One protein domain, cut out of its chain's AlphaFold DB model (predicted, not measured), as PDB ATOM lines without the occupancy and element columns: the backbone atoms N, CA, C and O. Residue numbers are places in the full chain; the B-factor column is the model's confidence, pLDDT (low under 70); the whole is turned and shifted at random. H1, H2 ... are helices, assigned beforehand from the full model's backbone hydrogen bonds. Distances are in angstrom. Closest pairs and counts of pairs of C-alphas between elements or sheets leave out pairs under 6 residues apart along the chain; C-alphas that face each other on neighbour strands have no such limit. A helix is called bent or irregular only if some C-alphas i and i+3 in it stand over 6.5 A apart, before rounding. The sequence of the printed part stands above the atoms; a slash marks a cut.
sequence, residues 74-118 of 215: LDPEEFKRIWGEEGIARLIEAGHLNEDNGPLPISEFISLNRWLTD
ATOM      1  N   LEU A  74     -25.163 -47.601   2.460       71.88
ATOM      2  CA  LEU A  74     -25.990 -47.272   3.623       71.88
ATOM      3  C   LEU A  74     -26.079 -45.753   3.779       71.88
ATOM      4  O   LEU A  74     -25.067 -45.066   3.637       71.88
ATOM      5  N   ASP A  75     -27.256 -45.231   4.108       78.69
ATOM      6  CA  ASP A  75     -27.419 -43.796   4.353       78.69
ATOM      7  C   ASP A  75     -26.793 -43.371   5.699       78.69
ATOM      8  O   ASP A  75     -26.716 -44.181   6.630       78.69
ATOM      9  N   PRO A  76     -26.383 -42.094   5.851       77.44
ATOM     10  CA  PRO A  76     -25.706 -41.607   7.056       77.44
ATOM     11  C   PRO A  76     -26.413 -41.859   8.382       77.44
ATOM     12  O   PRO A  76     -25.788 -42.226   9.377       77.44
ATOM     13  N   GLU A  77     -27.733 -41.722   8.401       77.75
ATOM     14  CA  GLU A  77     -28.529 -41.981   9.603       77.75
ATOM     15  C   GLU A  77     -28.557 -43.470   9.974       77.75
ATOM     16  O   GLU A  77     -28.675 -43.833  11.145       77.75
ATOM     17  N   GLU A  78     -28.395 -44.354   8.991       74.44
ATOM     18  CA  GLU A  78     -28.458 -45.792   9.201       74.44
ATOM     19  C   GLU A  78     -27.189 -46.313   9.875       74.44
ATOM     20  O   GLU A  78     -27.279 -47.070  10.844       74.44
ATOM     21  N   PHE A  79     -26.010 -45.848   9.450       76.31
ATOM     22  CA  PHE A  79     -24.765 -46.220  10.120       76.31
ATOM     23  C   PHE A  79     -24.566 -45.487  11.459       76.31
ATOM     24  O   PHE A  79     -24.039 -46.095  12.390       76.31
ATOM     25  N   LYS A  80     -25.081 -44.258  11.637       80.88
ATOM     26  CA  LYS A  80     -25.159 -43.613  12.968       80.88
ATOM     27  C   LYS A  80     -25.995 -44.429  13.949       80.88
ATOM     28  O   LYS A  80     -25.606 -44.588  15.101       80.88
ATOM     29  N   ARG A  81     -27.121 -44.993  13.499       75.31
ATOM     30  CA  ARG A  81     -27.954 -45.875  14.327       75.31
ATOM     31  C   ARG A  81     -27.224 -47.162  14.721       75.31
ATOM     32  O   ARG A  81     -27.436 -47.652  15.825       75.31
ATOM     33  N   ILE A  82     -26.400 -47.721  13.831       78.38
ATOM     34  CA  ILE A  82     -25.697 -48.988  14.083       78.38
ATOM     35  C   ILE A  82     -24.469 -48.789  14.980       78.38
ATOM     36  O   ILE A  82     -24.276 -49.552  15.924       78.38
ATOM     37  N   TRP A  83     -23.637 -47.786  14.694       82.69
ATOM     38  CA  TRP A  83     -22.375 -47.557  15.406       82.69
ATOM     39  C   TRP A  83     -22.492 -46.601  16.599       82.69
ATOM     40  O   TRP A  83     -21.598 -46.580  17.444       82.69
ATOM     41  N   GLY A  84     -23.582 -45.834  16.690       80.94
ATOM     42  CA  GLY A  84     -23.744 -44.765  17.678       80.94
ATOM     43  C   GLY A  84     -22.787 -43.592  17.440       80.94
ATOM     44  O   GLY A  84     -21.891 -43.659  16.600       80.94
ATOM     45  N   GLU A  85     -22.948 -42.506  18.198       81.25
ATOM     46  CA  GLU A  85     -22.066 -41.330  18.076       81.25
ATOM     47  C   GLU A  85     -20.596 -41.667  18.370       81.25
ATOM     48  O   GLU A  85     -19.695 -41.163  17.705       81.25
ATOM     49  N   GLU A  86     -20.349 -42.583  19.309       79.75
ATOM     50  CA  GLU A  86     -19.002 -43.011  19.692       79.75
ATOM     51  C   GLU A  86     -18.273 -43.752  18.560       79.75
ATOM     52  O   GLU A  86     -17.119 -43.450  18.257       79.75
ATOM     53  N   GLY A  87     -18.935 -44.704  17.892       80.81
ATOM     54  CA  GLY A  87     -18.327 -45.431  16.777       80.81
ATOM     55  C   GLY A  87     -18.033 -44.523  15.580       80.81
ATOM     56  O   GLY A  87     -16.997 -44.674  14.933       80.81
ATOM     57  N   ILE A  88     -18.894 -43.534  15.330       85.06
ATOM     58  CA  ILE A  88     -18.679 -42.510  14.297       85.06
ATOM     59  C   ILE A  88     -17.455 -41.660  14.632       85.06
ATOM     60  O   ILE A  88     -16.574 -41.514  13.788       85.06
ATOM     61  N   ALA A  89     -17.378 -41.138  15.860       83.00
ATOM     62  CA  ALA A  89     -16.265 -40.302  16.300       83.00
ATOM     63  C   ALA A  89     -14.921 -41.028  16.147       83.00
ATOM     64  O   ALA A  89     -13.979 -40.467  15.595       83.00
ATOM     65  N   ARG A  90     -14.864 -42.312  16.527       80.50
ATOM     66  CA  ARG A  90     -13.669 -43.157  16.357       80.50
ATOM     67  C   ARG A  90     -13.247 -43.303  14.900       80.50
ATOM     68  O   ARG A  90     -12.059 -43.266  14.593       80.50
ATOM     69  N   LEU A  91     -14.205 -43.498  13.999       83.50
ATOM     70  CA  LEU A  91     -13.914 -43.617  12.574       83.50
ATOM     71  C   LEU A  91     -13.452 -42.284  11.965       83.50
ATOM     72  O   LEU A  91     -12.611 -42.303  11.067       83.50
ATOM     73  N   ILE A  92     -13.956 -41.145  12.449       83.31
ATOM     74  CA  ILE A  92     -13.487 -39.814  12.036       83.31
ATOM     75  C   ILE A  92     -12.063 -39.560  12.543       83.31
ATOM     76  O   ILE A  92     -11.194 -39.177  11.765       83.31
ATOM     77  N   GLU A  93     -11.796 -39.830  13.821       77.44
ATOM     78  CA  GLU A  93     -10.467 -39.666  14.426       77.44
ATOM     79  C   GLU A  93      -9.407 -40.542  13.738       77.44
ATOM     80  O   GLU A  93      -8.289 -40.095  13.485       77.44
ATOM     81  N   ALA A  94      -9.779 -41.765  13.351       74.25
ATOM     82  CA  ALA A  94      -8.928 -42.668  12.579       74.25
ATOM     83  C   ALA A  94      -8.773 -42.269  11.095       74.25
ATOM     84  O   ALA A  94      -8.040 -42.927  10.354       74.25
ATOM     85  N   GLY A  95      -9.458 -41.215  10.638       79.81
ATOM     86  CA  GLY A  95      -9.411 -40.733   9.256       79.81
ATOM     87  C   GLY A  95     -10.134 -41.632   8.249       79.81
ATOM     88  O   GLY A  95      -9.875 -41.545   7.050       79.81
ATOM     89  N   HIS A  96     -11.017 -42.515   8.719       79.44
ATOM     90  CA  HIS A  96     -11.845 -43.371   7.869       79.44
ATOM     91  C   HIS A  96     -13.121 -42.670   7.397       79.44
ATOM     92  O   HIS A  96     -13.624 -42.984   6.321       79.44
ATOM     93  N   LEU A  97     -13.641 -41.726   8.186       84.06
ATOM     94  CA  LEU A  97     -14.784 -40.892   7.824       84.06
ATOM     95  C   LEU A  97     -14.456 -39.405   7.992       84.06
ATOM     96  O   LEU A  97     -13.546 -39.042   8.728       84.06
ATOM     97  N   ASN A  98     -15.256 -38.551   7.361       78.94
ATOM     98  CA  ASN A  98     -15.346 -37.125   7.660       78.94
ATOM     99  C   ASN A  98     -16.751 -36.793   8.189       78.94
ATOM    100  O   ASN A  98     -17.687 -37.580   8.022       78.94
ATOM    101  N   GLU A  99     -16.911 -35.608   8.785       69.75
ATOM    102  CA  GLU A  99     -18.195 -35.128   9.332       69.75
ATOM    103  C   GLU A  99     -19.323 -35.071   8.280       69.75
ATOM    104  O   GLU A  99     -20.489 -35.265   8.617       69.75
ATOM    105  N   ASP A 100     -18.966 -34.908   7.001       73.25
ATOM    106  CA  ASP A 100     -19.888 -34.814   5.860       73.25
ATOM    107  C   ASP A 100     -20.006 -36.118   5.047       73.25
ATOM    108  O   ASP A 100     -20.367 -36.093   3.864       73.25
ATOM    109  N   ASN A 101     -19.659 -37.273   5.622       68.31
ATOM    110  CA  ASN A 101     -19.686 -38.514   4.854       68.31
ATOM    111  C   ASN A 101     -21.097 -38.830   4.330       68.31
ATOM    112  O   ASN A 101     -22.056 -38.971   5.088       68.31
ATOM    113  N   GLY A 102     -21.194 -38.939   3.001       75.56
ATOM    114  CA  GLY A 102     -22.405 -39.337   2.293       75.56
ATOM    115  C   GLY A 102     -22.720 -40.829   2.454       75.56
ATOM    116  O   GLY A 102     -22.150 -41.502   3.314       75.56
ATOM    117  N   PRO A 103     -23.623 -41.371   1.617       78.44
ATOM    118  CA  PRO A 103     -23.973 -42.783   1.658       78.44
ATOM    119  C   PRO A 103     -22.726 -43.663   1.543       78.44
ATOM    120  O   PRO A 103     -21.938 -43.522   0.607       78.44
ATOM    121  N   LEU A 104     -22.549 -44.572   2.499       78.94
ATOM    122  CA  LEU A 104     -21.322 -45.340   2.656       78.94
ATOM    123  C   LEU A 104     -21.472 -46.732   2.047       78.94
ATOM    124  O   LEU A 104     -22.388 -47.454   2.446       78.94
ATOM    125  N   PRO A 105     -20.600 -47.154   1.116       79.88
ATOM    126  CA  PRO A 105     -20.738 -48.449   0.487       79.88
ATOM    127  C   PRO A 105     -20.795 -49.618   1.459       79.88
ATOM    128  O   PRO A 105     -20.001 -49.667   2.386       79.88
ATOM    129  N   ILE A 106     -21.669 -50.610   1.241       69.06
ATOM    130  CA  ILE A 106     -21.800 -51.743   2.184       69.06
ATOM    131  C   ILE A 106     -20.461 -52.475   2.375       69.06
ATOM    132  O   ILE A 106     -20.120 -52.880   3.483       69.06
ATOM    133  N   SER A 107     -19.650 -52.609   1.325       65.31
ATOM    134  CA  SER A 107     -18.304 -53.190   1.434       65.31
ATOM    135  C   SER A 107     -17.373 -52.371   2.327       65.31
ATOM    136  O   SER A 107     -16.563 -52.929   3.070       65.31
ATOM    137  N   GLU A 108     -17.489 -51.048   2.257       76.19
ATOM    138  CA  GLU A 108     -16.755 -50.131   3.118       76.19
ATOM    139  C   GLU A 108     -17.297 -50.227   4.544       76.19
ATOM    140  O   GLU A 108     -16.523 -50.431   5.470       76.19
ATOM    141  N   PHE A 109     -18.618 -50.271   4.717       80.81
ATOM    142  CA  PHE A 109     -19.274 -50.456   6.008       80.81
ATOM    143  C   PHE A 109     -18.813 -51.737   6.695       80.81
ATOM    144  O   PHE A 109     -18.434 -51.699   7.856       80.81
ATOM    145  N   ILE A 110     -18.783 -52.870   5.991       71.62
ATOM    146  CA  ILE A 110     -18.310 -54.148   6.544       71.62
ATOM    147  C   ILE A 110     -16.841 -54.039   6.966       71.62
ATOM    148  O   ILE A 110     -16.463 -54.549   8.022       71.62
ATOM    149  N   SER A 111     -16.018 -53.365   6.162       74.31
ATOM    150  CA  SER A 111     -14.597 -53.164   6.460       74.31
ATOM    151  C   SER A 111     -14.406 -52.291   7.703       74.31
ATOM    152  O   SER A 111     -13.655 -52.663   8.602       74.31
ATOM    153  N   LEU A 112     -15.144 -51.185   7.802       81.56
ATOM    154  CA  LEU A 112     -15.112 -50.271   8.941       81.56
ATOM    155  C   LEU A 112     -15.742 -50.884  10.192       81.56
ATOM    156  O   LEU A 112     -15.231 -50.701  11.289       81.56
ATOM    157  N   ASN A 113     -16.797 -51.681  10.042       80.69
ATOM    158  CA  ASN A 113     -17.416 -52.403  11.144       80.69
ATOM    159  C   ASN A 113     -16.460 -53.459  11.702       80.69
ATOM    160  O   ASN A 113     -16.338 -53.599  12.916       80.69
ATOM    161  N   ARG A 114     -15.735 -54.174  10.832       74.62
ATOM    162  CA  ARG A 114     -14.669 -55.087  11.259       74.62
ATOM    163  C   ARG A 114     -13.569 -54.329  11.992       74.62
ATOM    164  O   ARG A 114     -13.142 -54.793  13.037       74.62
ATOM    165  N   TRP A 115     -13.158 -53.168  11.487       82.62
ATOM    166  CA  TRP A 115     -12.175 -52.326  12.168       82.62
ATOM    167  C   TRP A 115     -12.669 -51.878  13.550       82.62
ATOM    168  O   TRP A 115     -11.963 -52.070  14.531       82.62
ATOM    169  N   LEU A 116     -13.903 -51.374  13.654       79.44
ATOM    170  CA  LEU A 116     -14.511 -50.894  14.900       79.44
ATOM    171  C   LEU A 116     -14.658 -51.980  15.968       79.44
ATOM    172  O   LEU A 116     -14.508 -51.689  17.159       79.44
ATOM    173  N   THR A 117     -15.004 -53.193  15.531       75.50
ATOM    174  CA  THR A 117     -15.283 -54.349  16.397       75.50
ATOM    175  C   THR A 117     -14.051 -55.199  16.684       75.50
ATOM    176  O   THR A 117     -14.106 -56.039  17.581       75.50
ATOM    177  N   ASP A 118     -12.944 -54.981  15.970       74.19
ATOM    178  CA  ASP A 118     -11.666 -55.605  16.282       74.19
ATOM    179  C   ASP A 118     -11.176 -55.077  17.640       74.19
ATOM    180  O   ASP A 118     -10.961 -53.866  17.789       74.19
TER     181      ASP A 118
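What this domain is: This is residues 74 to 118 of the 215 residues of an uncharacterized protein of Planctomycetaceae bacterium (UniProt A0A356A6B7). Two helices and a long loop make a small, rounded body: H1 turns a sharp corner at a kink near residue 83, and the part of H1 after that corner meets the last turns of H2. The loop, residues 94 to 105, swings from the end of H1 round to the start of H2. The printed part has 45 residues with two named helices, H1 then H2, and no named strand; the class is all helix. It is compact, with a radius of gyration of the C-alphas of 9.2 A, and spans 23 by 20 by 17 A.

Where its parts are: The printed part begins at Leu 74. H1 holds residues 76 to 93, from C-alpha 76 at (-25.706, -41.607, 7.056), and measures 17.0 A from first to last C-alpha. H1 is irregular, with C-alphas 82 and 85 standing 9.4 A apart, and has a kink of 108 degrees near residue 83. H2 holds residues 106 to 117, measures 15.9 A and ends with C-alpha 117 at (-15.283, -54.349, 16.397).

How they stand to each other: H1 and H2 touch, with 4 pairs of C-alphas within 8 A; the closest C-alphas are those of Gly 87 and Leu 116, 6.9 A apart. H1 touches H2 with residues 87 to 91 alone, and H2 touches H1 with residues 112 to 116 alone. Their lines, that of H1 a rough one, stand at a steep tilt of 54 degrees and run the same way. In H2 every O i to N i+4 pair is within hydrogen-bond range; in H1 12 of 14 are.

The domain as a whole: The two C-alphas farthest apart, those of Asp 100 and Asp 118, are 24.7 A apart. The printed part has no cut. The link from H1 to H2 is long, with 12 residues. The mean pLDDT of the printed part is 77.7; residues 99, 101 and 106 to 107 are under 70.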